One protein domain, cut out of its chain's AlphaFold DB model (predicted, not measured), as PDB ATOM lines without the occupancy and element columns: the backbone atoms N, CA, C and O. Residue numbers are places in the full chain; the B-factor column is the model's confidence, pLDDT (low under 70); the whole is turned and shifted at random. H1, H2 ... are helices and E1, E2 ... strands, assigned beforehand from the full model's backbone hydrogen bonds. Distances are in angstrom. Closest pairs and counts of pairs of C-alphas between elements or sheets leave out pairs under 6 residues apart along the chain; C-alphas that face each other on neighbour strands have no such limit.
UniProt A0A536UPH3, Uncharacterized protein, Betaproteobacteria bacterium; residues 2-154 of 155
ATOM      1  N   LYS A   2     214.389 112.911 174.753       86.31
ATOM      2  CA  LYS A   2     214.920 111.527 174.841       86.31
ATOM      3  C   LYS A   2     215.638 111.048 173.565       86.31
ATOM      4  O   LYS A   2     216.733 110.509 173.670       86.31
ATOM      5  N   ALA A   3     215.060 111.293 172.385       88.06
ATOM      6  CA  ALA A   3     215.645 110.888 171.101       88.06
ATOM      7  C   ALA A   3     216.981 111.593 170.811       88.06
ATOM      8  O   ALA A   3     217.957 110.939 170.461       88.06
ATOM      9  N   PHE A   4     217.057 112.908 171.047       91.00
ATOM     10  CA  PHE A   4     218.300 113.667 170.883       91.00
ATOM     11  C   PHE A   4     219.399 113.168 171.829       91.00
ATOM     12  O   PHE A   4     220.513 112.902 171.396       91.00
ATOM     13  N   ALA A   5     219.076 112.938 173.106       92.75
ATOM     14  CA  ALA A   5     220.039 112.386 174.057       92.75
ATOM     15  C   ALA A   5     220.529 110.979 173.655       92.75
ATOM     16  O   ALA A   5     221.693 110.644 173.868       92.75
ATOM     17  N   GLN A   6     219.662 110.149 173.067       92.50
ATOM     18  CA  GLN A   6     220.044 108.837 172.532       92.50
ATOM     19  C   GLN A   6     220.953 108.957 171.304       92.50
ATOM     20  O   GLN A   6     221.967 108.265 171.239       92.50
ATOM     21  N   ALA A   7     220.630 109.859 170.374       93.44
ATOM     22  CA  ALA A   7     221.467 110.173 169.219       93.44
ATOM     23  C   ALA A   7     222.855 110.669 169.654       93.44
ATOM     24  O   ALA A   7     223.870 110.111 169.243       93.44
ATOM     25  N   ALA A   8     222.903 111.632 170.576       94.19
ATOM     26  CA  ALA A   8     224.142 112.217 171.078       94.19
ATOM     27  C   ALA A   8     225.066 111.187 171.756       94.19
ATOM     28  O   ALA A   8     226.285 111.267 171.624       94.19
ATOM     29  N   ARG A   9     224.514 110.173 172.438       95.94
ATOM     30  CA  ARG A   9     225.306 109.088 173.057       95.94
ATOM     31  C   ARG A   9     226.051 108.218 172.048       95.94
ATOM     32  O   ARG A   9     227.042 107.590 172.411       95.94
ATOM     33  N   ARG A  10     225.578 108.160 170.802       96.44
ATOM     34  CA  ARG A  10     226.214 107.395 169.722       96.44
ATOM     35  C   ARG A  10     227.331 108.184 169.036       96.44
ATOM     36  O   ARG A  10     228.040 107.609 168.213       96.44
ATOM     37  N   LEU A  11     227.538 109.447 169.413       97.06
ATOM     38  CA  LEU A  11     228.633 110.251 168.890       97.06
ATOM     39  C   LEU A  11     229.977 109.821 169.487       97.06
ATOM     40  O   LEU A  11     230.108 109.473 170.667       97.06
ATOM     41  N   ALA A  12     230.993 109.815 168.640       96.25
ATOM     42  CA  ALA A  12     232.383 109.631 169.001       96.25
ATOM     43  C   ALA A  12     233.094 110.985 168.982       96.25
ATOM     44  O   ALA A  12     232.864 111.806 168.099       96.25
ATOM     45  N   ARG A  13     233.963 111.217 169.971       92.81
ATOM     46  CA  ARG A  13     234.760 112.452 170.063       92.81
ATOM     47  C   ARG A  13     235.953 112.453 169.113       92.81
ATOM     48  O   ARG A  13     236.396 113.511 168.697       92.81
ATOM     49  N   GLN A  14     236.488 111.272 168.834       93.19
ATOM     50  CA  GLN A  14     237.643 111.066 167.975       93.19
ATOM     51  C   GLN A  14     237.260 110.069 166.896       93.19
ATOM     52  O   GLN A  14     236.483 109.141 167.152       93.19
ATOM     53  N   TRP A  15     237.808 110.277 165.707       92.38
ATOM     54  CA  TRP A  15     237.679 109.325 164.625       92.38
ATOM     55  C   TRP A  15     238.430 108.024 164.952       92.38
ATOM     56  O   TRP A  15     239.485 108.044 165.586       92.38
ATOM     57  N   ALA A  16     237.869 106.899 164.513       91.56
ATOM     58  CA  ALA A  16     238.467 105.572 164.566       91.56
ATOM     59  C   ALA A  16     237.905 104.712 163.416       91.56
ATOM     60  O   ALA A  16     236.771 104.957 162.983       91.56
ATOM     61  N   PRO A  17     238.643 103.687 162.946       91.69
ATOM     62  CA  PRO A  17     238.114 102.711 161.997       91.69
ATOM     63  C   PRO A  17     236.801 102.084 162.487       91.69
ATOM     64  O   PRO A  17     236.591 101.899 163.688       91.69
ATOM     65  N   GLY A  18     235.896 101.776 161.559       92.94
ATOM     66  CA  GLY A  18     234.577 101.217 161.879       92.94
ATOM     67  C   GLY A  18     233.517 102.240 162.313       92.94
ATOM     68  O   GLY A  18     232.348 101.878 162.447       92.94
ATOM     69  N   LEU A  19     233.876 103.516 162.504       95.94
ATOM     70  CA  LEU A  19     232.901 104.581 162.748       95.94
ATOM     71  C   LEU A  19     232.281 105.077 161.444       95.94
ATOM     72  O   LEU A  19     232.980 105.301 160.459       95.94
ATOM     73  N   TRP A  20     230.975 105.331 161.479       97.19
ATOM     74  CA  TRP A  20     230.318 106.126 160.449       97.19
ATOM     75  C   TRP A  20     230.811 107.567 160.525       97.19
ATOM     76  O   TRP A  20     231.084 108.081 161.614       97.19
ATOM     77  N   ILE A  21     230.893 108.230 159.379       96.94
ATOM     78  CA  ILE A  21     231.372 109.608 159.293       96.94
ATOM     79  C   ILE A  21     230.182 110.469 158.912       96.94
ATOM     80  O   ILE A  21     229.605 110.296 157.844       96.94
ATOM     81  N   GLY A  22     229.774 111.348 159.817       96.81
ATOM     82  CA  GLY A  22     228.656 112.259 159.622       96.81
ATOM     83  C   GLY A  22     229.134 113.695 159.486       96.81
ATOM     84  O   GLY A  22     230.178 114.050 160.017       96.81
ATOM     85  N   ALA A  23     228.358 114.539 158.825       96.75
ATOM     86  CA  ALA A  23     228.606 115.970 158.779       96.75
ATOM     87  C   ALA A  23     227.279 116.725 158.837       96.75
ATOM     88  O   ALA A  23     226.277 116.277 158.274       96.75
ATOM     89  N   ILE A  24     227.276 117.879 159.508       96.31
ATOM     90  CA  ILE A  24     226.102 118.746 159.651       96.31
ATOM     91  C   ILE A  24     226.528 120.193 159.408       96.31
ATOM     92  O   ILE A  24     227.478 120.663 160.032       96.31
ATOM     93  N   ARG A  25     225.811 120.923 158.548       96.44
ATOM     94  CA  ARG A  25     226.053 122.355 158.323       96.44
ATOM     95  C   ARG A  25     224.768 123.098 158.025       96.44
ATOM     96  O   ARG A  25     223.902 122.588 157.329       96.44
ATOM     97  N   GLN A  26     224.651 124.321 158.523       97.06
ATOM     98  CA  GLN A  26     223.533 125.180 158.167       97.06
ATOM     99  C   GLN A  26     223.628 125.592 156.692       97.06
ATOM    100  O   GLN A  26     224.671 126.059 156.239       97.06
ATOM    101  N   ALA A  27     222.539 125.391 155.953       96.88
ATOM    102  CA  ALA A  27     222.436 125.697 154.531       96.88
ATOM    103  C   ALA A  27     221.956 127.132 154.309       96.88
ATOM    104  O   ALA A  27     222.522 127.880 153.523       96.88
ATOM    105  N   PHE A  28     220.896 127.527 155.009       96.19
ATOM    106  CA  PHE A  28     220.370 128.883 154.941       96.19
ATOM    107  C   PHE A  28     219.610 129.231 156.217       96.19
ATOM    108  O   PHE A  28     219.112 128.361 156.939       96.19
ATOM    109  N   GLU A  29     219.583 130.527 156.504       95.25
ATOM    110  CA  GLU A  29     218.904 131.107 157.658       95.25
ATOM    111  C   GLU A  29     217.387 131.142 157.473       95.25
ATOM    112  O   GLU A  29     216.859 130.887 156.388       95.25
ATOM    113  N   ALA A  30     216.685 131.477 158.557       93.62
ATOM    114  CA  ALA A  30     215.276 131.820 158.474       93.62
ATOM    115  C   ALA A  30     215.083 133.009 157.525       93.62
ATOM    116  O   ALA A  30     215.864 133.965 157.551       93.62
ATOM    117  N   GLN A  31     214.030 132.973 156.715       91.25
ATOM    118  CA  GLN A  31     213.755 134.025 155.743       91.25
ATOM    119  C   GLN A  31     212.285 134.430 155.782       91.25
ATOM    120  O   GLN A  31     211.392 133.588 155.743       91.25
ATOM    121  N   GLN A  32     212.036 135.738 155.795       91.12
ATOM    122  CA  GLN A  32     210.693 136.281 155.626       91.12
ATOM    123  C   GLN A  32     210.270 136.198 154.150       91.12
ATOM    124  O   GLN A  32     210.981 136.689 153.268       91.12
ATOM    125  N   GLN A  33     209.105 135.613 153.878       87.12
ATOM    126  CA  GLN A  33     208.481 135.561 152.558       87.12
ATOM    127  C   GLN A  33     207.024 136.036 152.660       87.12
ATOM    128  O   GLN A  33     206.130 135.287 153.042       87.12
ATOM    129  N   GLY A  34     206.783 137.306 152.316       89.50
ATOM    130  CA  GLY A  34     205.492 137.946 152.585       89.50
ATOM    131  C   GLY A  34     205.231 137.995 154.092       89.50
ATOM    132  O   GLY A  34     206.088 138.457 154.845       89.50
ATOM    133  N   ASP A  35     204.090 137.461 154.525       90.69
ATOM    134  CA  ASP A  35     203.713 137.380 155.943       90.69
ATOM    135  C   ASP A  35     204.225 136.104 156.642       90.69
ATOM    136  O   ASP A  35     204.093 135.969 157.858       90.69
ATOM    137  N   GLU A  36     204.846 135.171 155.911       91.81
ATOM    138  CA  GLU A  36     205.340 133.901 156.453       91.81
ATOM    139  C   GLU A  36     206.843 133.948 156.776       91.81
ATOM    140  O   GLU A  36     207.657 134.407 155.971       91.81
ATOM    141  N   LEU A  37     207.222 133.428 157.949       92.19
ATOM    142  CA  LEU A  37     208.619 133.205 158.325       92.19
ATOM    143  C   LEU A  37     209.016 131.758 158.016       92.19
ATOM    144  O   LEU A  37     208.661 130.832 158.749       92.19
ATOM    145  N   LEU A  38     209.799 131.575 156.956       92.38
ATOM    146  CA  LEU A  38     210.357 130.279 156.584       92.38
ATOM    147  C   LEU A  38     211.496 129.899 157.540       92.38
ATOM    148  O   LEU A  38     212.334 130.751 157.859       92.38
ATOM    149  N   PRO A  39     211.569 128.640 158.005       93.50
ATOM    150  CA  PRO A  39     212.572 128.234 158.978       93.50
ATOM    151  C   PRO A  39     213.965 128.091 158.339       93.50
ATOM    152  O   PRO A  39     214.081 127.832 157.135       93.50
ATOM    153  N   PRO A  40     215.036 128.170 159.150       96.19
ATOM    154  CA  PRO A  40     216.373 127.838 158.681       96.19
ATOM    155  C   PRO A  40     216.443 126.352 158.333       96.19
ATOM    156  O   PRO A  40     215.677 125.537 158.860       96.19
ATOM    157  N   HIS A  41     217.402 125.988 157.491       97.06
ATOM    158  CA  HIS A  41     217.625 124.602 157.097       97.06
ATOM    159  C   HIS A  41     219.093 124.216 157.189       97.06
ATOM    160  O   HIS A  41     219.997 125.036 157.040       97.06
ATOM    161  N   TRP A  42     219.305 122.931 157.429       97.81
ATOM    162  CA  TRP A  42     220.591 122.299 157.658       97.81
ATOM    163  C   TRP A  42     220.787 121.171 156.655       97.81
ATOM    164  O   TRP A  42     219.860 120.418 156.381       97.81
ATOM    165  N   LEU A  43     221.993 121.041 156.123       97.50
ATOM    166  CA  LEU A  43     222.428 119.892 155.345       97.50
ATOM    167  C   LEU A  43     223.026 118.843 156.268       97.50
ATOM    168  O   LEU A  43     223.752 119.163 157.215       97.50
ATOM    169  N   VAL A  44     222.755 117.588 155.934       97.31
ATOM    170  CA  VAL A  44     223.379 116.423 156.546       97.31
ATOM    171  C   VAL A  44     224.030 115.584 155.462       97.31
ATOM    172  O   VAL A  44     223.476 115.424 154.375       97.31
ATOM    173  N   ALA A  45     225.205 115.047 155.766       97.56
ATOM    174  CA  ALA A  45     225.884 114.086 154.916       97.56
ATOM    175  C   ALA A  45     226.417 112.927 155.758       97.56
ATOM    176  O   ALA A  45     226.804 113.118 156.914       97.56
ATOM    177  N   LEU A  46     226.404 111.724 155.190       97.56
ATOM    178  CA  LEU A  46     226.813 110.505 155.876       97.56
ATOM    179  C   LEU A  46     227.606 109.599 154.934       97.56
ATOM    180  O   LEU A  46     227.188 109.333 153.806       97.56
ATOM    181  N   TRP A  47     228.722 109.084 155.436       96.56
ATOM    182  CA  TRP A  47     229.555 108.083 154.788       96.56
ATOM    183  C   TRP A  47     229.627 106.832 155.652       96.56
ATOM    184  O   TRP A  47     229.667 106.901 156.887       96.56
ATOM    185  N   GLU A  48     229.679 105.693 154.972       95.94
ATOM    186  CA  GLU A  48     229.962 104.406 155.592       95.94
ATOM    187  C   GLU A  48     231.360 104.400 156.235       95.94
ATOM    188  O   GLU A  48     232.228 105.194 155.849       95.94
ATOM    189  N   PRO A  49     231.603 103.509 157.213       95.50
ATOM    190  CA  PRO A  49     232.932 103.327 157.772       95.50
ATOM    191  C   PRO A  49     233.982 103.046 156.698       95.50
ATOM    192  O   PRO A  49     233.770 102.225 155.805       95.50
ATOM    193  N   LEU A  50     235.134 103.707 156.810       92.88
ATOM    194  CA  LEU A  50     236.221 103.517 155.854       92.88
ATOM    195  C   LEU A  50     236.829 102.112 156.000       92.88
ATOM    196  O   LEU A  50     237.102 101.694 157.132       92.88
ATOM    197  N   PRO A  51     237.080 101.401 154.886       87.62
ATOM    198  CA  PRO A  51     237.873 100.179 154.897       87.62
ATOM    199  C   PRO A  51     239.281 100.440 155.444       87.62
ATOM    200  O   PRO A  51     239.872 101.487 155.170       87.62
ATOM    201  N   GLU A  52     239.849  99.480 156.177       85.00
ATOM    202  CA  GLU A  52     241.200  99.613 156.750       85.00
ATOM    203  C   GLU A  52     242.283  99.827 155.679       85.00
ATOM    204  O   GLU A  52     243.268 100.522 155.918       85.00
ATOM    205  N   ASP A  53     242.083  99.281 154.478       86.31
ATOM    206  CA  ASP A  53     242.995  99.396 153.340       86.31
ATOM    207  C   ASP A  53     242.815 100.694 152.531       86.31
ATOM    208  O   ASP A  53     243.619 100.982 151.641       86.31
ATOM    209  N   LYS A  54     241.777 101.497 152.818       82.19
ATOM    210  CA  LYS A  54     241.443 102.733 152.086       82.19
ATOM    211  C   LYS A  54     241.002 103.853 153.040       82.19
ATOM    212  O   LYS A  54     239.812 104.163 153.118       82.19
ATOM    213  N   PRO A  55     241.949 104.542 153.708       82.12
ATOM    214  CA  PRO A  55     241.655 105.549 154.730       82.12
ATOM    215  C   PRO A  55     241.312 106.933 154.145       82.12
ATOM    216  O   PRO A  55     241.574 107.956 154.774       82.12
ATOM    217  N   LEU A  56     240.770 106.999 152.927       87.38
ATOM    218  CA  LEU A  56     240.388 108.259 152.290       87.38
ATOM    219  C   LEU A  56     238.873 108.364 152.230       87.38
ATOM    220  O   LEU A  56     238.214 107.488 151.670       87.38
ATOM    221  N   LEU A  57     238.336 109.459 152.772       90.19
ATOM    222  CA  LEU A  57     236.913 109.754 152.679       90.19
ATOM    223  C   LEU A  57     236.523 109.914 151.201       90.19
ATOM    224  O   LEU A  57     237.081 110.779 150.517       90.19
ATOM    225  N   PRO A  58     235.580 109.108 150.681       92.00
ATOM    226  CA  PRO A  58     235.081 109.297 149.331       92.00
ATOM    227  C   PRO A  58     234.480 110.691 149.171       92.00
ATOM    228  O   PRO A  58     233.799 111.193 150.061       92.00
ATOM    229  N   ARG A  59     234.658 111.302 147.997       93.19
ATOM    230  CA  ARG A  59     234.071 112.619 147.714       93.19
ATOM    231  C   ARG A  59     232.544 112.635 147.878       93.19
ATOM    232  O   ARG A  59     231.986 113.639 148.305       93.19
ATOM    233  N   TRP A  60     231.881 111.543 147.501       94.81
ATOM    234  CA  TRP A  60     230.425 111.429 147.498       94.81
ATOM    235  C   TRP A  60     229.943 110.717 148.765       94.81
ATOM    236  O   TRP A  60     230.430 109.616 149.038       94.81
ATOM    237  N   PRO A  61     229.008 111.305 149.528       96.50
ATOM    238  CA  PRO A  61     228.396 110.624 150.659       96.50
ATOM    239  C   PRO A  61     227.454 109.508 150.203       96.50
ATOM    240  O   PRO A  61     226.880 109.567 149.115       96.50
ATOM    241  N   ALA A  62     227.247 108.522 151.075       95.94
ATOM    242  CA  ALA A  62     226.205 107.512 150.903       95.94
ATOM    243  C   ALA A  62     224.803 108.113 151.101       95.94
ATOM    244  O   ALA A  62     223.839 107.666 150.483       95.94
ATOM    245  N   VAL A  63     224.690 109.144 151.948       97.12
ATOM    246  CA  VAL A  63     223.448 109.894 152.174       97.12
ATOM    247  C   VAL A  63     223.727 111.390 152.192       97.12
ATOM    248  O   VAL A  63     224.647 111.838 152.870       97.12
ATOM    249  N   ALA A  64     222.883 112.161 151.510       97.56
ATOM    250  CA  ALA A  64     222.778 113.607 151.655       97.56
ATOM    251  C   ALA A  64     221.300 113.974 151.838       97.56
ATOM    252  O   ALA A  64     220.452 113.480 151.097       97.56
ATOM    253  N   ALA A  65     220.986 114.816 152.820       96.88
ATOM    254  CA  ALA A  65     219.616 115.256 153.074       96.88
ATOM    255  C   ALA A  65     219.575 116.680 153.646       96.88
ATOM    256  O   ALA A  65     220.603 117.250 154.023       96.88
ATOM    257  N   ILE A  66     218.372 117.250 153.704       96.31
ATOM    258  CA  ILE A  66     218.092 118.555 154.303       96.31
ATOM    259  C   ILE A  66     217.137 118.388 155.487       96.31
ATOM    260  O   ILE A  66     216.161 117.647 155.413       96.31
ATOM    261  N   ALA A  67     217.424 119.070 156.591       94.81
ATOM    262  CA  ALA A  67     216.645 119.029 157.818       94.81
ATOM    263  C   ALA A  67     216.262 120.451 158.257       94.81
ATOM    264  O   ALA A  67     217.079 121.373 158.148       94.81
ATOM    265  N   PRO A  68     215.042 120.666 158.769       90.12
ATOM    266  CA  PRO A  68     214.575 121.998 159.113       90.12
ATOM    267  C   PRO A  68     214.983 122.409 160.540       90.12
ATOM    268  O   PRO A  68     215.270 121.586 161.409       90.12
ATOM    269  N   ARG A  69     214.897 123.716 160.807       88.94
ATOM    270  CA  ARG A  69     214.851 124.387 162.122       88.94
ATOM    271  C   ARG A  69     216.124 124.394 162.970       88.94
ATOM    272  O   ARG A  69     216.425 125.443 163.531       88.94
ATOM    273  N   SER A  70     216.830 123.278 163.152       92.88
ATOM    274  CA  SER A  70     217.968 123.241 164.086       92.88
ATOM    275  C   SER A  70     218.983 122.131 163.818       92.88
ATOM    276  O   SER A  70     218.677 121.101 163.219       92.88
ATOM    277  N   SER A  71     220.187 122.311 164.368       91.31
ATOM    278  CA  SER A  71     221.239 121.290 164.392       91.31
ATOM    279  C   SER A  71     220.821 120.013 165.133       91.31
ATOM    280  O   SER A  71     221.259 118.926 164.770       91.31
ATOM    281  N   GLU A  72     219.937 120.104 166.133       94.62
ATOM    282  CA  GLU A  72     219.382 118.925 166.809       94.62
ATOM    283  C   GLU A  72     218.529 118.077 165.862       94.62
ATOM    284  O   GLU A  72     218.635 116.852 165.867       94.62
ATOM    285  N   GLN A  73     217.694 118.718 165.037       94.50
ATOM    286  CA  GLN A  73     216.887 118.019 164.036       94.50
ATOM    287  C   GLN A  73     217.757 117.463 162.917       94.50
ATOM    288  O   GLN A  73     217.533 116.335 162.498       94.50
ATOM    289  N   ALA A  74     218.799 118.192 162.514       95.69
ATOM    290  CA  ALA A  74     219.802 117.681 161.590       95.69
ATOM    291  C   ALA A  74     220.510 116.432 162.144       95.69
ATOM    292  O   ALA A  74     220.657 115.440 161.438       95.69
ATOM    293  N   LEU A  75     220.872 116.421 163.432       95.94
ATOM    294  CA  LEU A  75     221.452 115.233 164.056       95.94
ATOM    295  C   LEU A  75     220.463 114.066 164.057       95.94
ATOM    296  O   LEU A  75     220.844 112.939 163.753       95.94
ATOM    297  N   LEU A  76     219.200 114.313 164.400       95.88
ATOM    298  CA  LEU A  76     218.182 113.268 164.365       95.88
ATOM    299  C   LEU A  76     217.989 112.718 162.951       95.88
ATOM    300  O   LEU A  76     217.917 111.502 162.806       95.88
ATOM    301  N   GLU A  77     217.961 113.583 161.935       95.62
ATOM    302  CA  GLU A  77     217.838 113.178 160.535       95.62
ATOM    303  C   GLU A  77     219.023 112.312 160.104       95.62
ATOM    304  O   GLU A  77     218.830 111.195 159.633       95.62
ATOM    305  N   LEU A  78     220.252 112.749 160.392       95.69
ATOM    306  CA  LEU A  78     221.464 111.977 160.124       95.69
ATOM    307  C   LEU A  78     221.402 110.585 160.770       95.69
ATOM    308  O   LEU A  78     221.663 109.575 160.118       95.69
ATOM    309  N   MET A  79     221.007 110.510 162.044       96.44
ATOM    310  CA  MET A  79     220.981 109.256 162.800       96.44
ATOM    311  C   MET A  79     219.903 108.267 162.335       96.44
ATOM    312  O   MET A  79     220.008 107.088 162.678       96.44
ATOM    313  N   ARG A  80     218.903 108.692 161.549       95.25
ATOM    314  CA  ARG A  80     217.915 107.781 160.934       95.25
ATOM    315  C   ARG A  80     218.532 106.859 159.889       95.25
ATOM    316  O   ARG A  80     217.990 105.787 159.644       95.25
ATOM    317  N   HIS A  81     219.651 107.266 159.297       95.19
ATOM    318  CA  HIS A  81     220.359 106.497 158.275       95.19
ATOM    319  C   HIS A  81     221.464 105.605 158.849       95.19
ATOM    320  O   HIS A  81     222.044 104.797 158.128       95.19
ATOM    321  N   VAL A  82     221.758 105.730 160.145       95.88
ATOM    322  CA  VAL A  82     222.844 104.994 160.792       95.88
ATOM    323  C   VAL A  82     222.284 103.716 161.424       95.88
ATOM    324  O   VAL A  82     221.406 103.823 162.290       95.88
ATOM    325  N   PRO A  83     222.825 102.524 161.094       95.56
ATOM    326  CA  PRO A  83     222.385 101.251 161.663       95.56
ATOM    327  C   PRO A  83     222.295 101.280 163.187       95.56
ATOM    328  O   PRO A  83     223.090 101.950 163.850       95.56
ATOM    329  N   GLU A  84     221.339 100.551 163.761       93.00
ATOM    330  CA  GLU A  84     221.178 100.483 165.214       93.00
ATOM    331  C   GLU A  84     222.484 100.047 165.904       93.00
ATOM    332  O   GLU A  84     223.214  99.187 165.419       93.00
ATOM    333  N   GLY A  85     222.827 100.697 167.019       92.06
ATOM    334  CA  GLY A  85     224.055 100.418 167.775       92.06
ATOM    335  C   GLY A  85     225.351 100.981 167.172       92.06
ATOM    336  O   GLY A  85     226.314 101.173 167.914       92.06
ATOM    337  N   ALA A  86     225.384 101.333 165.882       96.56
ATOM    338  CA  ALA A  86     226.570 101.929 165.271       96.56
ATOM    339  C   ALA A  86     226.829 103.354 165.791       96.56
ATOM    340  O   ALA A  86     225.901 104.086 166.164       96.56
ATOM    341  N   ARG A  87     228.103 103.749 165.820       97.62
ATOM    342  CA  ARG A  87     228.560 105.062 166.291       97.62
ATOM    343  C   ARG A  87     228.980 105.947 165.126       97.62
ATOM    344  O   ARG A  87     229.434 105.446 164.101       97.62
ATOM    345  N   VAL A  88     228.843 107.255 165.323       97.69
ATOM    346  CA  VAL A  88     229.160 108.281 164.323       97.69
ATOM    347  C   VAL A  88     230.228 109.210 164.872       97.69
ATOM    348  O   VAL A  88     230.111 109.686 166.000       97.69
ATOM    349  N   TRP A  89     231.242 109.506 164.077       96.56
ATOM    350  CA  TRP A  89     232.106 110.659 164.288       96.56
ATOM    351  C   TRP A  89     231.629 111.803 163.386       96.56
ATOM    352  O   TRP A  89     231.378 111.580 162.202       96.56
ATOM    353  N   LEU A  90     231.447 113.001 163.951       95.56
ATOM    354  CA  LEU A  90     231.062 114.179 163.171       95.56
ATOM    355  C   LEU A  90     232.321 114.869 162.651       95.56
ATOM    356  O   LEU A  90     233.098 115.388 163.448       95.56
ATOM    357  N   ALA A  91     232.493 114.860 161.333       92.31
ATOM    358  CA  ALA A  91     233.517 115.618 160.640       92.31
ATOM    359  C   ALA A  91     233.148 117.108 160.636       92.31
ATOM    360  O   ALA A  91     232.012 117.482 160.329       92.31
ATOM    361  N   ASP A  92     234.118 117.944 160.976       77.00
ATOM    362  CA  ASP A  92     234.042 119.405 160.974       77.00
ATOM    363  C   ASP A  92     234.721 120.015 159.740       77.00
ATOM    364  O   ASP A  92     234.233 120.998 159.179       77.00
ATOM    365  N   GLU A  93     235.795 119.391 159.267       71.38
ATOM    366  CA  GLU A  93     236.605 119.848 158.140       71.38
ATOM    367  C   GLU A  93     236.560 118.835 156.979       71.38
ATOM    368  O   GLU A  93     236.179 117.686 157.175       71.38
ATOM    369  N   ILE A  94     236.947 119.259 155.766       82.44
ATOM    370  CA  ILE A  94     237.067 118.477 154.502       82.44
ATOM    371  C   ILE A  94     235.805 118.252 153.644       82.44
ATOM    372  O   ILE A  94     235.909 117.693 152.551       82.44
ATOM    373  N   ILE A  95     234.623 118.695 154.074       92.88
ATOM    374  CA  ILE A  95     233.374 118.412 153.342       92.88
ATOM    375  C   ILE A  95     233.098 119.444 152.234       92.88
ATOM    376  O   ILE A  95     232.975 120.641 152.499       92.88
ATOM    377  N   ASP A  96     232.917 118.976 150.990       94.81
ATOM    378  CA  ASP A  96     232.421 119.796 149.870       94.81
ATOM    379  C   ASP A  96     230.910 120.027 150.026       94.81
ATOM    380  O   ASP A  96     230.067 119.299 149.499       94.81
ATOM    381  N   TRP A  97     230.560 121.056 150.790       96.69
ATOM    382  CA  TRP A  97     229.169 121.397 151.073       96.69
ATOM    383  C   TRP A  97     228.384 121.857 149.844       96.69
ATOM    384  O   TRP A  97     227.170 121.654 149.798       96.69
ATOM    385  N   ALA A  98     229.053 122.415 148.831       97.50
ATOM    386  CA  ALA A  98     228.407 122.736 147.563       97.50
ATOM    387  C   ALA A  98     227.966 121.456 146.842       97.50
ATOM    388  O   ALA A  98     226.859 121.406 146.312       97.50
ATOM    389  N   LEU A  99     228.791 120.403 146.861       97.56
ATOM    390  CA  LEU A  99     228.406 119.093 146.334       97.56
ATOM    391  C   LEU A  99     227.246 118.482 147.127       97.56
ATOM    392  O   LEU A  99     226.290 118.020 146.516       97.56
ATOM    393  N   VAL A 100     227.298 118.497 148.464       97.81
ATOM    394  CA  VAL A 100     226.207 117.958 149.300       97.81
ATOM    395  C   VAL A 100     224.883 118.664 148.986       97.81
ATOM    396  O   VAL A 100     223.871 118.004 148.757       97.81
ATOM    397  N   ALA A 101     224.895 119.997 148.905       98.31
ATOM    398  CA  ALA A 101     223.724 120.785 148.532       98.31
ATOM    399  C   ALA A 101     223.231 120.468 147.111       98.31
ATOM    400  O   ALA A 101     222.025 120.357 146.899       98.31
ATOM    401  N   GLN A 102     224.148 120.292 146.150       98.44
ATOM    402  CA  GLN A 102     223.802 119.914 144.778       98.44
ATOM    403  C   GLN A 102     223.136 118.538 144.732       98.44
ATOM    404  O   GLN A 102     222.125 118.387 144.059       98.44
ATOM    405  N   ILE A 103     223.657 117.549 145.465       98.38
ATOM    406  CA  ILE A 103     223.051 116.213 145.535       98.38
ATOM    407  C   ILE A 103     221.604 116.333 146.008       98.38
ATOM    408  O   ILE A 103     220.716 115.835 145.327       98.38
ATOM    409  N   VAL A 104     221.357 117.045 147.114       98.12
ATOM    410  CA  VAL A 104     219.996 117.242 147.639       98.12
ATOM    411  C   VAL A 104     219.094 117.915 146.605       98.12
ATOM    412  O   VAL A 104     217.980 117.446 146.378       98.12
ATOM    413  N   LEU A 105     219.577 118.981 145.961       97.81
ATOM    414  CA  LEU A 105     218.819 119.735 144.962       97.81
ATOM    415  C   LEU A 105     218.368 118.862 143.778       97.81
ATOM    416  O   LEU A 105     217.254 119.042 143.282       97.81
ATOM    417  N   GLU A 106     219.222 117.928 143.355       97.44
ATOM    418  CA  GLU A 106     218.980 117.022 142.226       97.44
ATOM    419  C   GLU A 106     218.205 115.754 142.623       97.44
ATOM    420  O   GLU A 106     217.435 115.222 141.825       97.44
ATOM    421  N   SER A 107     218.397 115.242 143.843       95.69
ATOM    422  CA  SER A 107     217.831 113.954 144.263       95.69
ATOM    423  C   SER A 107     216.482 114.067 144.968       95.69
ATOM    424  O   SER A 107     215.678 113.136 144.897       95.69
ATOM    425  N   ASP A 108     216.221 115.170 145.677       94.12
ATOM    426  CA  ASP A 108     214.984 115.324 146.440       94.12
ATOM    427  C   ASP A 108     213.875 115.982 145.602       94.12
ATOM    428  O   ASP A 108     213.834 117.187 145.328       94.12
ATOM    429  N   ARG A 109     212.916 115.147 145.198       92.44
ATOM    430  CA  ARG A 109     211.742 115.565 144.423       92.44
ATOM    431  C   ARG A 109     210.714 116.362 145.230       92.44
ATOM    432  O   ARG A 109     209.846 116.979 144.622       92.44
ATOM    433  N   HIS A 110     210.777 116.340 146.561       94.19
ATOM    434  CA  HIS A 110     209.794 116.990 147.433       94.19
ATOM    435  C   HIS A 110     210.227 118.392 147.876       94.19
ATOM    436  O   HIS A 110     209.532 119.027 148.664       94.19
ATOM    437  N   LEU A 111     211.350 118.899 147.356       95.75
ATOM    438  CA  LEU A 111     211.784 120.260 147.635       95.75
ATOM    439  C   LEU A 111     210.782 121.276 147.088       95.75
ATOM    440  O   LEU A 111     210.596 121.405 145.872       95.75
ATOM    441  N   GLU A 112     210.208 122.039 148.009       94.75
ATOM    442  CA  GLU A 112     209.494 123.279 147.708       94.75
ATOM    443  C   GLU A 112     210.429 124.350 147.122       94.75
ATOM    444  O   GLU A 112     211.650 124.322 147.309       94.75
ATOM    445  N   ASP A 113     209.850 125.344 146.449       94.50
ATOM    446  CA  ASP A 113     210.607 126.369 145.725       94.50
ATOM    447  C   ASP A 113     211.578 127.153 146.611       94.50
ATOM    448  O   ASP A 113     212.666 127.528 146.164       94.50
ATOM    449  N   TYR A 114     211.215 127.407 147.870       94.00
ATOM    450  CA  TYR A 114     212.097 128.127 148.782       94.00
ATOM    451  C   TYR A 114     213.348 127.311 149.128       94.00
ATOM    452  O   TYR A 114     214.437 127.883 149.176       94.00
ATOM    453  N   HIS A 115     213.233 125.984 149.267       96.12
ATOM    454  CA  HIS A 115     214.392 125.115 149.456       96.12
ATOM    455  C   HIS A 115     215.310 125.176 148.240       96.12
ATOM    456  O   HIS A 115     216.519 125.330 148.388       96.12
ATOM    457  N   ARG A 116     214.739 125.107 147.030       97.50
ATOM    458  CA  ARG A 116     215.512 125.155 145.779       97.50
ATOM    459  C   ARG A 116     216.297 126.457 145.664       97.50
ATOM    460  O   ARG A 116     217.488 126.430 145.364       97.50
ATOM    461  N   ARG A 117     215.657 127.592 145.963       96.25
ATOM    462  CA  ARG A 117     216.320 128.906 145.981       96.25
ATOM    463  C   ARG A 117     217.400 128.990 147.059       96.25
ATOM    464  O   ARG A 117     218.497 129.457 146.760       96.25
ATOM    465  N   GLY A 118     217.109 128.526 148.275       96.94
ATOM    466  CA  GLY A 118     218.054 128.523 149.392       96.94
ATOM    467  C   GLY A 118     219.299 127.684 149.100       96.94
ATOM    468  O   GLY A 118     220.418 128.166 149.254       96.94
ATOM    469  N   LEU A 119     219.116 126.466 148.583       98.19
ATOM    470  CA  LEU A 119     220.210 125.578 148.181       98.19
ATOM    471  C   LEU A 119     221.023 126.157 147.020       98.19
ATOM    472  O   LEU A 119     222.248 126.165 147.085       98.19
ATOM    473  N   ALA A 120     220.374 126.697 145.984       98.19
ATOM    474  CA  ALA A 120     221.078 127.324 144.865       98.19
ATOM    475  C   ALA A 120     221.921 128.532 145.312       98.19
ATOM    476  O   ALA A 120     223.064 128.694 144.876       98.19
ATOM    477  N   ALA A 121     221.385 129.365 146.210       97.94
ATOM    478  CA  ALA A 121     222.121 130.486 146.787       97.94
ATOM    479  C   ALA A 121     223.310 130.012 147.637       97.94
ATOM    480  O   ALA A 121     224.403 130.561 147.504       97.94
ATOM    481  N   PHE A 122     223.120 128.969 148.449       98.12
ATOM    482  CA  PHE A 122     224.180 128.363 149.251       98.12
ATOM    483  C   PHE A 122     225.314 127.791 148.388       98.12
ATOM    484  O   PHE A 122     226.485 128.068 148.645       98.12
ATOM    485  N   ILE A 123     224.979 127.049 147.325       98.50
ATOM    486  CA  ILE A 123     225.956 126.494 146.374       98.50
ATOM    487  C   ILE A 123     226.787 127.618 145.758       98.50
ATOM    488  O   ILE A 123     228.016 127.542 145.747       98.50
ATOM    489  N   ARG A 124     226.127 128.677 145.276       98.50
ATOM    490  CA  ARG A 124     226.813 129.831 144.690       98.50
ATOM    491  C   ARG A 124     227.759 130.487 145.697       98.50
ATOM    492  O   ARG A 124     228.927 130.669 145.371       98.50
ATOM    493  N   ALA A 125     227.292 130.760 146.913       97.88
ATOM    494  CA  ALA A 125     228.105 131.382 147.958       97.88
ATOM    495  C   ALA A 125     229.345 130.540 148.313       97.88
ATOM    496  O   ALA A 125     230.436 131.084 148.470       97.88
ATOM    497  N   GLN A 126     229.210 129.211 148.386       96.75
ATOM    498  CA  GLN A 126     230.350 128.329 148.644       96.75
ATOM    499  C   GLN A 126     231.362 128.357 147.488       96.75
ATOM    500  O   GLN A 126     232.558 128.456 147.734       96.75
ATOM    501  N   ARG A 127     230.905 128.338 146.229       96.94
ATOM    502  CA  ARG A 127     231.798 128.417 145.056       96.94
ATOM    503  C   ARG A 127     232.494 129.773 144.933       96.94
ATOM    504  O   ARG A 127     233.656 129.828 144.532       96.94
ATOM    505  N   GLU A 128     231.808 130.856 145.281       97.31
ATOM    506  CA  GLU A 128     232.397 132.198 145.354       97.31
ATOM    507  C   GLU A 128     233.473 132.266 146.446       97.31
ATOM    508  O   GLU A 128     234.565 132.772 146.190       97.31
ATOM    509  N   ALA A 129     233.210 131.690 147.624       94.69
ATOM    510  CA  ALA A 129     234.193 131.595 148.702       94.69
ATOM    511  C   ALA A 129     235.425 130.774 148.283       94.69
ATOM    512  O   ALA A 129     236.552 131.235 148.464       94.69
ATOM    513  N   ASP A 130     235.225 129.611 147.655       94.06
ATOM    514  CA  ASP A 130     236.315 128.786 147.119       94.06
ATOM    515  C   ASP A 130     237.147 129.583 146.096       94.06
ATOM    516  O   ASP A 130     238.376 129.592 146.150       94.06
ATOM    517  N   SER A 131     236.482 130.311 145.190       94.50
ATOM    518  CA  SER A 131     237.141 131.141 144.171       94.50
ATOM    519  C   SER A 131     237.965 132.270 144.792       94.50
ATOM    520  O   SER A 131     239.071 132.545 144.331       94.50
ATOM    521  N   ALA A 132     237.459 132.904 145.854       93.00
ATOM    522  CA  ALA A 132     238.178 133.941 146.588       93.00
ATOM    523  C   ALA A 132     239.434 133.383 147.276       93.00
ATOM    524  O   ALA A 132     240.503 133.987 147.180       93.00
ATOM    525  N   VAL A 133     239.331 132.207 147.906       91.88
ATOM    526  CA  VAL A 133     240.482 131.512 148.503       91.88
ATOM    527  C   VAL A 133     241.508 131.152 147.433       91.88
ATOM    528  O   VAL A 133     242.696 131.395 147.627       91.88
ATOM    529  N   ILE A 134     241.070 130.628 146.284       90.56
ATOM    530  CA  ILE A 134     241.968 130.281 145.178       90.56
ATOM    531  C   ILE A 134     242.709 131.521 144.672       90.56
ATOM    532  O   ILE A 134     243.934 131.510 144.573       90.56
ATOM    533  N   ALA A 135     241.979 132.604 144.406       88.62
ATOM    534  CA  ALA A 135     242.562 133.861 143.953       88.62
ATOM    535  C   ALA A 135     243.556 134.450 144.968       88.62
ATOM    536  O   ALA A 135     244.509 135.115 144.573       88.62
ATOM    537  N   GLN A 136     243.366 134.210 146.266       86.25
ATOM    538  CA  GLN A 136     244.300 134.654 147.296       86.25
ATOM    539  C   GLN A 136     245.533 133.746 147.400       86.25
ATOM    540  O   GLN A 136     246.655 134.245 147.426       86.25
ATOM    541  N   ALA A 137     245.333 132.429 147.475       86.56
ATOM    542  CA  ALA A 137     246.377 131.462 147.809       86.56
ATOM    543  C   ALA A 137     247.208 130.996 146.603       86.56
ATOM    544  O   ALA A 137     248.344 130.566 146.781       86.56
ATOM    545  N   TYR A 138     246.657 131.087 145.390       80.94
ATOM    546  CA  TYR A 138     247.263 130.564 144.161       80.94
ATOM    547  C   TYR A 138     247.370 131.625 143.057       80.94
ATOM    548  O   TYR A 138     247.409 131.284 141.878       80.94
ATOM    549  N   SER A 139     247.384 132.918 143.403       70.75
ATOM    550  CA  SER A 139     247.646 133.952 142.396       70.75
ATOM    551  C   SER A 139     249.115 133.990 141.980       70.75
ATOM    552  O   SER A 139     250.009 133.862 142.812       70.75
ATOM    553  N   ASP A 140     249.357 134.315 140.708       61.31
ATOM    554  CA  ASP A 140     250.687 134.618 140.150       61.31
ATOM    555  C   ASP A 140     251.297 135.924 140.702       61.31
ATOM    556  O   ASP A 140     252.349 136.378 140.245       61.31
ATOM    557  N   ARG A 141     250.658 136.560 141.697       61.44
ATOM    558  CA  ARG A 141     251.192 137.721 142.426       61.44
ATOM    559  C   ARG A 141     252.225 137.272 143.455       61.44
ATOM    560  O   ARG A 141     252.154 137.623 144.632       61.44
ATOM    561  N   ASP A 142     253.194 136.491 142.997       68.94
ATOM    562  CA  ASP A 142     254.402 136.219 143.754       68.94
ATOM    563  C   ASP A 142     255.088 137.573 144.028       68.94
ATOM    564  O   ASP A 142     255.269 138.370 143.095       68.94
ATOM    565  N   PRO A 143     255.478 137.878 145.279       69.19
ATOM    566  CA  PRO A 143     256.291 139.048 145.594       69.19
ATOM    567  C   PRO A 143     257.498 139.226 144.660       69.19
ATOM    568  O   PRO A 143     257.844 140.357 144.315       69.19
ATOM    569  N   GLY A 144     258.108 138.126 144.213       70.00
ATOM    570  CA  GLY A 144     259.180 138.083 143.225       70.00
ATOM    571  C   GLY A 144     258.730 138.484 141.821       70.00
ATOM    572  O   GLY A 144     259.431 139.255 141.164       70.00
ATOM    573  N   PHE A 145     257.549 138.050 141.370       71.88
ATOM    574  CA  PHE A 145     256.978 138.472 140.088       71.88
ATOM    575  C   PHE A 145     256.580 139.955 140.105       71.88
ATOM    576  O   PHE A 145     256.909 140.688 139.176       71.88
ATOM    577  N   GLU A 146     255.965 140.445 141.184       80.31
ATOM    578  CA  GLU A 146     255.611 141.865 141.324       80.31
ATOM    579  C   GLU A 146     256.845 142.769 141.499       80.31
ATOM    580  O   GLU A 146     256.854 143.909 141.030       80.31
ATOM    581  N   ALA A 147     257.915 142.278 142.134       77.00
ATOM    582  CA  ALA A 147     259.204 142.971 142.184       77.00
ATOM    583  C   ALA A 147     259.894 142.991 140.809       77.00
ATOM    584  O   ALA A 147     260.418 144.027 140.396       77.00
ATOM    585  N   MET A 148     259.857 141.876 140.070       74.50
ATOM    586  CA  MET A 148     260.356 141.798 138.695       74.50
ATOM    587  C   MET A 148     259.586 142.748 137.772       74.50
ATOM    588  O   MET A 148     260.200 143.484 137.005       74.50
ATOM    589  N   LYS A 149     258.255 142.768 137.872       80.12
ATOM    590  CA  LYS A 149     257.367 143.639 137.099       80.12
ATOM    591  C   LYS A 149     257.641 145.117 137.372       80.12
ATOM    592  O   LYS A 149     257.801 145.863 136.413       80.12
ATOM    593  N   ARG A 150     257.790 145.527 138.641       84.00
ATOM    594  CA  ARG A 150     258.229 146.892 139.005       84.00
ATOM    595  C   ARG A 150     259.580 147.240 138.379       84.00
ATOM    596  O   ARG A 150     259.716 148.278 137.743       84.00
ATOM    597  N   ARG A 151     260.552 146.322 138.445       81.38
ATOM    598  CA  ARG A 151     261.880 146.520 137.839       81.38
ATOM    599  C   ARG A 151     261.847 146.638 136.309       81.38
ATOM    600  O   ARG A 151     262.701 147.316 135.749       81.38
ATOM    601  N   LEU A 152     260.923 145.951 135.636       80.25
ATOM    602  CA  LEU A 152     260.809 145.937 134.172       80.25
ATOM    603  C   LEU A 152     259.966 147.090 133.611       80.25
ATOM    604  O   LEU A 152     260.238 147.531 132.498       80.25
ATOM    605  N   LEU A 153     258.952 147.552 134.347       85.88
ATOM    606  CA  LEU A 153     258.021 148.589 133.887       85.88
ATOM    607  C   LEU A 153     258.366 150.002 134.385       85.88
ATOM    608  O   LEU A 153     257.821 150.957 133.845       85.88
ATOM    609  N   GLY A 154     259.319 150.140 135.313       64.38
ATOM    610  CA  GLY A 154     259.937 151.428 135.638       64.38
ATOM    611  C   GLY A 154     259.119 152.353 136.542       64.38
ATOM    612  O   GLY A 154     259.260 153.566 136.402       64.38
TER     613      GLY A 154
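AT A GLANCE: This is residues 2 to 154 of the 155 residues of an uncharacterized protein of Betaproteobacteria bacterium (UniProt A0A536UPH3). A small, strongly twisted sheet of four strands, E5, E4, E1 and E6, is sandwiched between H2 on one face and the helical hairpin H3 and H4 on the other, three layers with the sheet between helices. Beyond this body residues 131 to 154, the last part of H4 and then H5, stick out as a long arm, while at one end of the sheet E1 and E4 are continued by the small hairpin E2 and E3; H1 packs on H2. The printed part has 153 residues, with five named helices and six named strands in the order H1, E1, E2, E3, E4, E5, H2, E6, H3, H4, H5. The four-strand sheet, in the order E5, E4, E1, E6, is mixed, E2 and E3 are antiparallel, and the class is mixed, helices and strands. The whole is loose, with a radius of gyration of the C-alphas of 20.1 A, and flat, spanning 71 by 53 by 25 A.

HOW THE PARTS SIT: H1, residues 2 to 9, touches H2, residues 71 to 80, about perpendicular at 81 degrees; their closest C-alphas, of Ala 7 and Met 79, are 6.5 A apart. E1, residues 20 to 28, runs on at 49 degrees into E2, residues 31 to 33. E2 forms a hairpin with E3, residues 36 to 38, with N 33 and O 36 at 2.8 A, within hydrogen-bond range. E3 runs on at 22 degrees into E4, residues 41 to 47. E4 is the antiparallel neighbour of E1, with N 43 and O 25 at 2.7 A. E5, residues 63 to 68, forms a hairpin with E4, with N 42 and O 67 at 2.8 A. E6, residues 88 to 90, is the parallel neighbour of E1, with N 89 and O 20 at 2.8 A. E5, H2 and E6 form a split strand-helix-strand unit, two strands running the same way with E4 and E1 between them, and its crossover is right-handed. H2 is on this sheet, its closest C-alphas to E5 being those of Ala 74 and Ala 67, 5.1 A apart; H1 is not on it. H3, residues 97 to 107, is on the opposite face at a height over the sheet of 7.5 A, across the strands at 81 degrees to E5 on the local plane. H4, residues 113 to 137, is on the same face as H3 and touches it with residues 116 to 127 alone. They form a helical hairpin at a shallow tilt of 30 degrees, opposite ways; the C-alphas of Ala 98 and Ile 123 are closest, 4.6 A apart. H5, residues 143 to 153, touches no helix. In the five helices every O i to N i+4 pair is within hydrogen-bond range.

IN THESE COORDINATES: H1 begins at C-alpha 2, (214.920, 111.527, 174.841), and is 10.8 A long from first to last C-alpha. E1 is 25.4 A long, E4 20.5 A and E5 16.5 A; E2, E3 and E6 have three residues each. H2 is 14.3 A long and H3 15.2 A. H4, the longest helix, runs 36.2 A from C-alpha 113 at (210.607, 126.369, 145.725). H5 is 15.2 A long and ends at C-alpha 153, (258.021, 148.589, 133.887).

THE WHOLE: The C-alphas of Lys 2 and Gly 154, the two farthest apart, are 71.8 A apart. Without residues 131 to 154 the body spans 50 by 37 by 25 A. The printed part has no cut. The link from E4 to E5, residues 48 to 62, is long. The mean pLDDT of the printed part is 91.8; residues 140 to 143 and residue 154 are under 70.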